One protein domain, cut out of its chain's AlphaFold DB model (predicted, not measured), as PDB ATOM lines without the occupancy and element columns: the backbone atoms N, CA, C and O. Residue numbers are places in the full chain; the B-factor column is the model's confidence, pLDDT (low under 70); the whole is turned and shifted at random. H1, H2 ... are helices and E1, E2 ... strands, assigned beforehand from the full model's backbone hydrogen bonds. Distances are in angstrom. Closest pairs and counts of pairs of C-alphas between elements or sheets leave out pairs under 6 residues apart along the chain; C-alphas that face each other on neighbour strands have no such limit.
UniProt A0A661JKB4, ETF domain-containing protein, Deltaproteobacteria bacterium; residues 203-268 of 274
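Overview. This is residues 203 to 268 of the 274 residues of the protein "ETF domain-containing protein" of Deltaproteobacteria bacterium (UniProt A0A661JKB4). A small slab of two short parallel strands, E1 and E2, is covered on one face by the long helix H1, which links them and runs back along them. The short helix H2 sits just past the ends of the strands at Gly 215 and Ala 246, and residues 253 to 268 wind on from it with no named element. The printed part has 66 residues with two named strands and two named helices, in the order E1, H1, E2, H2; the sheet's order is E1, E2. The class is mixed, helices and strands, with under half of the residues in named elements. The whole is compact, with a radius of gyration of the C-alphas of 11.7 A and spans of 32 by 22 by 19 A.

Along the chain. Strand E1 is residues 211 to 215, 13.3 A from first to last C-alpha, and begins at C-alpha 211 at (22.467, 21.454, -16.063). Strand E2 is residues 242 to 246, 13.4 A long. Helix H1 is residues 222 to 235, 21.4 A long, and begins at C-alpha 222 at (11.932, 34.557, -1.610). Helix H2 is residues 248 to 252, 6.0 A long, and ends at C-alpha 252 at (20.680, 29.538, 6.097).

Arrangement. E1 and E2 are parallel neighbours, with 29 degrees between their directions. C-alphas 213 and 244 face each other at 5.1 A. Across the pair, N 245 and O 213 are 2.8 A apart and N 213 and O 243 are 2.9 A apart, both within hydrogen-bond range. E1, H1 and E2 form a strand-helix-strand unit, two parallel neighbour strands with a helix between them along the chain, and its crossover is right-handed. The closest C-alphas of E1 and H1 are those of Val 213 and Ile 232, 6.6 A apart. The closest of H1 and E2 are those of Ile 232 and Val 242, 6.2 A apart. The closest C-alphas of E1 and H2 are those of Gly 215 and Leu 250, 7.5 A apart. H1 and H2 are apart. In H2 every O i to N i+4 pair is within hydrogen-bond range, and in H1 7 of 10 are.

Size, cuts and confidence. The two C-alphas farthest apart are those of Arg 238 and Gly 268, at 33.5 A. The printed part has no cut. The link from E2 to H2 is tight, and those from E1 to H1 and from H1 to E2 are short. The mean pLDDT of the printed part is 77.5; residues 203 to 205, residue 207 and residues 258 to 268 are under 70.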
ATOM      1  N   GLU A 203      18.207  13.463  -2.145       53.28
ATOM      2  CA  GLU A 203      19.257  14.273  -2.730       53.28
ATOM      3  C   GLU A 203      18.726  14.789  -4.060       53.28
ATOM      4  O   GLU A 203      18.402  14.030  -4.974       53.28
ATOM      5  N   VAL A 204      18.645  16.112  -4.170       60.09
ATOM      6  CA  VAL A 204      18.638  16.759  -5.475       60.09
ATOM      7  C   VAL A 204      19.925  16.293  -6.151       60.09
ATOM      8  O   VAL A 204      21.008  16.627  -5.669       60.09
ATOM      9  N   GLY A 205      19.805  15.485  -7.207       64.50
ATOM     10  CA  GLY A 205      20.921  14.848  -7.912       64.50
ATOM     11  C   GLY A 205      21.754  15.848  -8.710       64.50
ATOM     12  O   GLY A 205      21.895  15.720  -9.923       64.50
ATOM     13  N   LEU A 206      22.280  16.878  -8.042       72.75
ATOM     14  CA  LEU A 206      23.115  17.927  -8.624       72.75
ATOM     15  C   LEU A 206      24.376  17.335  -9.264       72.75
ATOM     16  O   LEU A 206      24.886  17.858 -10.249       72.75
ATOM     17  N   ASP A 207      24.878  16.234  -8.712       68.88
ATOM     18  CA  ASP A 207      25.998  15.466  -9.240       68.88
ATOM     19  C   ASP A 207      25.660  14.771 -10.572       68.88
ATOM     20  O   ASP A 207      26.533  14.684 -11.441       68.88
ATOM     21  N   LYS A 208      24.404  14.351 -10.766       71.06
ATOM     22  CA  LYS A 208      23.888  13.680 -11.976       71.06
ATOM     23  C   LYS A 208      23.190  14.626 -12.964       71.06
ATOM     24  O   LYS A 208      22.835  14.202 -14.063       71.06
ATOM     25  N   ALA A 209      22.981  15.886 -12.592       79.44
ATOM     26  CA  ALA A 209      22.314  16.874 -13.430       79.44
ATOM     27  C   ALA A 209      23.178  17.271 -14.642       79.44
ATOM     28  O   ALA A 209      24.355  17.605 -14.492       79.44
ATOM     29  N   GLU A 210      22.585  17.293 -15.837       80.75
ATOM     30  CA  GLU A 210      23.220  17.828 -17.050       80.75
ATOM     31  C   GLU A 210      23.377  19.353 -16.967       80.75
ATOM     32  O   GLU A 210      24.361  19.918 -17.450       80.75
ATOM     33  N   ALA A 211      22.416  20.026 -16.331       85.50
ATOM     34  CA  ALA A 211      22.467  21.454 -16.063       85.50
ATOM     35  C   ALA A 211      21.992  21.772 -14.641       85.50
ATOM     36  O   ALA A 211      21.071  21.154 -14.109       85.50
ATOM     37  N   ILE A 212      22.600  22.790 -14.032       89.00
ATOM     38  CA  ILE A 212      22.224  23.276 -12.703       89.00
ATOM     39  C   ILE A 212      21.836  24.745 -12.819       89.00
ATOM     40  O   ILE A 212      22.633  25.578 -13.255       89.00
ATOM     41  N   VAL A 213      20.625  25.074 -12.379       89.19
ATOM     42  CA  VAL A 213      20.195  26.459 -12.180       89.19
ATOM     43  C   VAL A 213      20.406  26.789 -10.712       89.19
ATOM     44  O   VAL A 213      19.794  26.173  -9.850       89.19
ATOM     45  N   ALA A 214      21.291  27.735 -10.399       89.00
ATOM     46  CA  ALA A 214      21.672  28.018  -9.017       89.00
ATOM     47  C   ALA A 214      21.182  29.387  -8.534       89.00
ATOM     48  O   ALA A 214      21.416  30.418  -9.165       89.00
ATOM     49  N   GLY A 215      20.559  29.394  -7.356       88.69
ATOM     50  CA  GLY A 215      20.135  30.595  -6.654       88.69
ATOM     51  C   GLY A 215      21.114  31.048  -5.575       88.69
ATOM     52  O   GLY A 215      21.697  30.242  -4.845       88.69
ATOM     53  N   GLY A 216      21.256  32.364  -5.392       89.00
ATOM     54  CA  GLY A 216      22.027  32.886  -4.269       89.00
ATOM     55  C   GLY A 216      21.520  34.171  -3.646       89.00
ATOM     56  O   GLY A 216      20.427  34.637  -3.949       89.00
ATOM     57  N   ARG A 217      22.335  34.764  -2.762       88.06
ATOM     58  CA  ARG A 217      21.985  35.981  -1.995       88.06
ATOM     59  C   ARG A 217      21.448  37.123  -2.875       88.06
ATOM     60  O   ARG A 217      20.665  37.944  -2.408       88.06
ATOM     61  N   GLY A 218      21.844  37.158  -4.148       89.12
ATOM     62  CA  GLY A 218      21.376  38.122  -5.146       89.12
ATOM     63  C   GLY A 218      19.879  38.065  -5.475       89.12
ATOM     64  O   GLY A 218      19.381  39.028  -6.046       89.12
ATOM     65  N   ILE A 219      19.164  37.008  -5.080       88.94
ATOM     66  CA  ILE A 219      17.709  36.877  -5.266       88.94
ATOM     67  C   ILE A 219      16.930  37.885  -4.409       88.94
ATOM     68  O   ILE A 219      15.862  38.333  -4.814       88.94
ATOM     69  N   ARG A 220      17.507  38.323  -3.278       85.25
ATOM     70  CA  ARG A 220      17.003  39.352  -2.342       85.25
ATOM     71  C   ARG A 220      15.666  39.056  -1.651       85.25
ATOM     72  O   ARG A 220      15.555  39.389  -0.478       85.25
ATOM     73  N   VAL A 221      14.691  38.457  -2.331       89.69
ATOM     74  CA  VAL A 221      13.335  38.152  -1.839       89.69
ATOM     75  C   VAL A 221      12.924  36.737  -2.256       89.69
ATOM     76  O   VAL A 221      13.263  36.308  -3.357       89.69
ATOM     77  N   LYS A 222      12.214  35.993  -1.398       85.25
ATOM     78  CA  LYS A 222      11.932  34.557  -1.610       85.25
ATOM     79  C   LYS A 222      11.142  34.304  -2.899       85.25
ATOM     80  O   LYS A 222      11.362  33.302  -3.567       85.25
ATOM     81  N   GLU A 223      10.291  35.246  -3.285       87.50
ATOM     82  CA  GLU A 223       9.483  35.219  -4.506       87.50
ATOM     83  C   GLU A 223      10.346  35.183  -5.776       87.50
ATOM     84  O   GLU A 223       9.930  34.638  -6.795       87.50
ATOM     85  N   GLY A 224      11.579  35.699  -5.717       84.25
ATOM     86  CA  GLY A 224      12.519  35.651  -6.836       84.25
ATOM     87  C   GLY A 224      13.030  34.243  -7.164       84.25
ATOM     88  O   GLY A 224      13.656  34.068  -8.206       84.25
ATOM     89  N   LEU A 225      12.749  33.237  -6.325       86.38
ATOM     90  CA  LEU A 225      12.994  31.829  -6.653       86.38
ATOM     91  C   LEU A 225      12.129  31.342  -7.822       86.38
ATOM     92  O   LEU A 225      12.593  30.503  -8.588       86.38
ATOM     93  N   GLY A 226      10.933  31.911  -8.021       88.56
ATOM     94  CA  GLY A 226      10.046  31.525  -9.126       88.56
ATOM     95  C   GLY A 226      10.682  31.734 -10.506       88.56
ATOM     96  O   GLY A 226      10.504  30.918 -11.400       88.56
ATOM     97  N   LEU A 227      11.536  32.753 -10.658       89.12
ATOM     98  CA  LEU A 227      12.291  32.979 -11.898       89.12
ATOM     99  C   LEU A 227      13.297  31.855 -12.192       89.12
ATOM    100  O   LEU A 227      13.585  31.571 -13.353       89.12
ATOM    101  N   LEU A 228      13.848  31.221 -11.153       89.88
ATOM    102  CA  LEU A 228      14.732  30.069 -11.327       89.88
ATOM    103  C   LEU A 228      13.938  28.840 -11.762       89.88
ATOM    104  O   LEU A 228      14.394  28.108 -12.633       89.88
ATOM    105  N   GLU A 229      12.748  28.639 -11.196       88.06
ATOM    106  CA  GLU A 229      11.846  27.556 -11.593       88.06
ATOM    107  C   GLU A 229      11.393  27.716 -13.050       88.06
ATOM    108  O   GLU A 229      11.448  26.753 -13.813       88.06
ATOM    109  N   GLU A 230      11.032  28.930 -13.474       91.00
ATOM    110  CA  GLU A 230      10.710  29.239 -14.873       91.00
ATOM    111  C   GLU A 230      11.886  28.921 -15.808       91.00
ATOM    112  O   GLU A 230      11.702  28.270 -16.840       91.00
ATOM    113  N   LEU A 231      13.107  29.314 -15.431       90.69
ATOM    114  CA  LEU A 231      14.307  28.999 -16.205       90.69
ATOM    115  C   LEU A 231      14.557  27.487 -16.292       90.69
ATOM    116  O   LEU A 231      14.914  26.992 -17.361       90.69
ATOM    117  N   ILE A 232      14.349  26.746 -15.202       89.69
ATOM    118  CA  ILE A 232      14.461  25.282 -15.197       89.69
ATOM    119  C   ILE A 232      13.487  24.672 -16.206       89.69
ATOM    120  O   ILE A 232      13.894  23.805 -16.977       89.69
ATOM    121  N   GLN A 233      12.230  25.130 -16.245       90.50
ATOM    122  CA  GLN A 233      11.248  24.600 -17.199       90.50
ATOM    123  C   GLN A 233      11.675  24.828 -18.649       90.50
ATOM    124  O   GLN A 233      11.581  23.911 -19.454       90.50
ATOM    125  N   VAL A 234      12.214  26.007 -18.968       92.69
ATOM    126  CA  VAL A 234      12.727  26.297 -20.317       92.69
ATOM    127  C   VAL A 234      13.943  25.430 -20.658       92.69
ATOM    128  O   VAL A 234      14.096  24.980 -21.790       92.69
ATOM    129  N   LEU A 235      14.835  25.177 -19.697       91.56
ATOM    130  CA  LEU A 235      16.043  24.383 -19.939       91.56
ATOM    131  C   LEU A 235      15.765  22.884 -20.101       91.56
ATOM    132  O   LEU A 235      16.545  22.207 -20.772       91.56
ATOM    133  N   ARG A 236      14.651  22.378 -19.560       88.62
ATOM    134  CA  ARG A 236      14.213  20.984 -19.743       88.62
ATOM    135  C   ARG A 236      13.845  20.639 -21.189       88.62
ATOM    136  O   ARG A 236      13.847  19.465 -21.538       88.62
ATOM    137  N   ASP A 237      13.621  21.634 -22.048       88.62
ATOM    138  CA  ASP A 237      13.458  21.409 -23.492       88.62
ATOM    139  C   ASP A 237      14.771  20.975 -24.172       88.62
ATOM    140  O   ASP A 237      14.756  20.438 -25.282       88.62
ATOM    141  N   ARG A 238      15.923  21.231 -23.532       88.94
ATOM    142  CA  ARG A 238      17.262  20.971 -24.085       88.94
ATOM    143  C   ARG A 238      18.072  19.948 -23.296       88.94
ATOM    144  O   ARG A 238      18.870  19.242 -23.903       88.94
ATOM    145  N   PHE A 239      17.919  19.920 -21.978       88.19
ATOM    146  CA  PHE A 239      18.683  19.064 -21.076       88.19
ATOM    147  C   PHE A 239      17.752  18.066 -20.399       88.19
ATOM    148  O   PHE A 239      16.680  18.443 -19.922       88.19
ATOM    149  N   SER A 240      18.172  16.806 -20.330       81.69
ATOM    150  CA  SER A 240      17.343  15.717 -19.797       81.69
ATOM    151  C   SER A 240      17.137  15.849 -18.288       81.69
ATOM    152  O   SER A 240      16.076  15.511 -17.765       81.69
ATOM    153  N   THR A 241      18.149  16.364 -17.584       82.50
ATOM    154  CA  THR A 241      18.132  16.581 -16.135       82.50
ATOM    155  C   THR A 241      18.588  18.004 -15.814       82.50
ATOM    156  O   THR A 241      19.712  18.413 -16.110       82.50
ATOM    157  N   VAL A 242      17.686  18.784 -15.212       86.69
ATOM    158  CA  VAL A 242      17.960  20.156 -14.767       86.69
ATOM    159  C   VAL A 242      17.534  20.295 -13.319       86.69
ATOM    160  O   VAL A 242      16.345  20.167 -13.015       86.69
ATOM    161  N   GLU A 243      18.499  20.594 -12.457       87.19
ATOM    162  CA  GLU A 243      18.301  20.650 -11.010       87.19
ATOM    163  C   GLU A 243      18.516  22.055 -10.433       87.19
ATOM    164  O   GLU A 243      19.258  22.880 -10.981       87.19
ATOM    165  N   LEU A 244      17.853  22.331  -9.305       86.62
ATOM    166  CA  LEU A 244      17.942  23.609  -8.597       86.62
ATOM    167  C   LEU A 244      19.041  23.565  -7.527       86.62
ATOM    168  O   LEU A 244      18.936  22.850  -6.533       86.62
ATOM    169  N   GLY A 245      20.074  24.386  -7.697       85.81
ATOM    170  CA  GLY A 245      21.128  24.597  -6.709       85.81
ATOM    171  C   GLY A 245      20.871  25.810  -5.811       85.81
ATOM    172  O   GLY A 245      20.235  26.789  -6.208       85.81
ATOM    173  N   ALA A 246      21.442  25.794  -4.606       87.06
ATOM    174  CA  ALA A 246      21.375  26.910  -3.667       87.06
ATOM    175  C   ALA A 246      22.748  27.227  -3.072       87.06
ATOM    176  O   ALA A 246      23.459  26.348  -2.590       87.06
ATOM    177  N   SER A 247      23.108  28.509  -3.030       87.94
ATOM    178  CA  SER A 247      24.210  28.952  -2.169       87.94
ATOM    179  C   SER A 247      23.797  28.954  -0.692       87.94
ATOM    180  O   SER A 247      22.633  29.183  -0.353       87.94
ATOM    181  N   ARG A 248      24.784  28.794   0.196       85.31
ATOM    182  CA  ARG A 248      24.607  28.734   1.655       85.31
ATOM    183  C   ARG A 248      23.713  29.832   2.258       85.31
ATOM    184  O   ARG A 248      22.880  29.481   3.079       85.31
ATOM    185  N   PRO A 249      23.762  31.115   1.836       88.62
ATOM    186  CA  PRO A 249      22.851  32.127   2.373       88.62
ATOM    187  C   PRO A 249      21.362  31.817   2.180       88.62
ATOM    188  O   PRO A 249      20.575  32.161   3.050       88.62
ATOM    189  N   LEU A 250      20.963  31.190   1.066       87.00
ATOM    190  CA  LEU A 250      19.558  30.819   0.851       87.00
ATOM    191  C   LEU A 250      19.145  29.637   1.731       87.00
ATOM    192  O   LEU A 250      18.015  29.599   2.214       87.00
ATOM    193  N   VAL A 251      20.077  28.712   1.962       85.94
ATOM    194  CA  VAL A 251      19.900  27.580   2.876       85.94
ATOM    195  C   VAL A 251      19.782  28.066   4.319       85.94
ATOM    196  O   VAL A 251      18.833  27.710   5.009       85.94
ATOM    197  N   ASP A 252      20.682  28.950   4.753       85.12
ATOM    198  CA  ASP A 252      20.680  29.538   6.097       85.12
ATOM    199  C   ASP A 252      19.396  30.355   6.359       85.12
ATOM    200  O   ASP A 252      18.920  30.427   7.489       85.12
ATOM    201  N   MET A 253      18.809  30.958   5.314       85.12
ATOM    202  CA  MET A 253      17.511  31.646   5.378       85.12
ATOM    203  C   MET A 253      16.302  30.690   5.352       85.12
ATOM    204  O   MET A 253      15.166  31.151   5.472       85.12
ATOM    205  N   GLY A 254      16.513  29.385   5.164       83.38
ATOM    206  CA  GLY A 254      15.449  28.386   5.029       83.38
ATOM    207  C   GLY A 254      14.625  28.533   3.748       83.38
ATOM    208  O   GLY A 254      13.455  28.150   3.710       83.38
ATOM    209  N   TRP A 255      15.185  29.158   2.709       84.94
ATOM    210  CA  TRP A 255      14.487  29.363   1.438       84.94
ATOM    211  C   TRP A 255      14.573  28.143   0.532       84.94
ATOM    212  O   TRP A 255      13.612  27.852  -0.172       84.94
ATOM    213  N   LEU A 256      15.702  27.438   0.585       80.56
ATOM    214  CA  LEU A 256      15.935  26.165  -0.085       80.56
ATOM    215  C   LEU A 256      16.556  25.182   0.915       80.56
ATOM    216  O   LEU A 256      17.251  25.624   1.837       80.56
ATOM    217  N   PRO A 257      16.301  23.873   0.774       70.12
ATOM    218  CA  PRO A 257      16.876  22.880   1.668       70.12
ATOM    219  C   PRO A 257      18.410  22.834   1.547       70.12
ATOM    220  O   PRO A 257      18.958  23.137   0.482       70.12
ATOM    221  N   PRO A 258      19.127  22.452   2.621       64.44
ATOM    222  CA  PRO A 258      20.538  22.114   2.508       64.44
ATOM    223  C   PRO A 258      20.748  20.944   1.532       64.44
ATOM    224  O   PRO A 258      19.821  20.161   1.307       64.44
ATOM    225  N   PRO A 259      21.963  20.795   0.975       56.47
ATOM    226  CA  PRO A 259      22.315  19.622   0.176       56.47
ATOM    227  C   PRO A 259      21.942  18.334   0.931       56.47
ATOM    228  O   PRO A 259      22.302  18.196   2.101       56.47
ATOM    229  N   GLY A 260      21.166  17.449   0.295       50.31
ATOM    230  CA  GLY A 260      20.698  16.185   0.884       50.31
ATOM    231  C   GLY A 260      19.498  16.262   1.841       50.31
ATOM    232  O   GLY A 260      19.166  15.263   2.472       50.31
ATOM    233  N   SER A 261      18.826  17.413   1.977       42.91
ATOM    234  CA  SER A 261      17.625  17.558   2.819       42.91
ATOM    235  C   SER A 261      16.323  17.527   2.007       42.91
ATOM    236  O   SER A 261      16.107  18.371   1.144       42.91
ATOM    237  N   SER A 262      15.387  16.661   2.405       52.44
ATOM    238  CA  SER A 262      14.042  16.463   1.823       52.44
ATOM    239  C   SER A 262      12.996  17.536   2.183       52.44
ATOM    240  O   SER A 262      11.785  17.344   2.039       52.44
ATOM    241  N   ALA A 263      13.411  18.693   2.700       34.78
ATOM    242  CA  ALA A 263      12.465  19.727   3.102       34.78
ATOM    243  C   ALA A 263      11.904  20.469   1.877       34.78
ATOM    244  O   ALA A 263      12.482  21.456   1.415       34.78
ATOM    245  N   SER A 264      10.729  20.046   1.391       32.94
ATOM    246  CA  SER A 264       9.887  20.907   0.555       32.94
ATOM    247  C   SER A 264       9.667  22.246   1.283       32.94
ATOM    248  O   SER A 264       9.399  22.238   2.492       32.94
ATOM    249  N   PRO A 265       9.710  23.395   0.583       40.00
ATOM    250  CA  PRO A 265       9.671  24.731   1.192       40.00
ATOM    251  C   PRO A 265       8.384  25.057   1.981       40.00
ATOM    252  O   PRO A 265       8.287  26.136   2.569       40.00
ATOM    253  N   GLU A 266       7.410  24.142   2.027       34.25
ATOM    254  CA  GLU A 266       6.119  24.300   2.704       34.25
ATOM    255  C   GLU A 266       6.083  23.826   4.171       34.25
ATOM    256  O   GLU A 266       5.176  24.214   4.907       34.25
ATOM    257  N   ARG A 267       7.057  23.044   4.664       33.50
ATOM    258  CA  ARG A 267       7.008  22.479   6.038       33.50
ATOM    259  C   ARG A 267       7.709  23.307   7.122       33.50
ATOM    260  O   ARG A 267       8.112  22.786   8.155       33.50
ATOM    261  N   GLY A 268       7.782  24.619   6.924       31.75
ATOM    262  CA  GLY A 268       8.303  25.587   7.892       31.75
ATOM    263  C   GLY A 268       7.226  26.441   8.568       31.75
ATOM    264  O   GLY A 268       7.424  27.643   8.712       31.75
TER     265      GLY A 268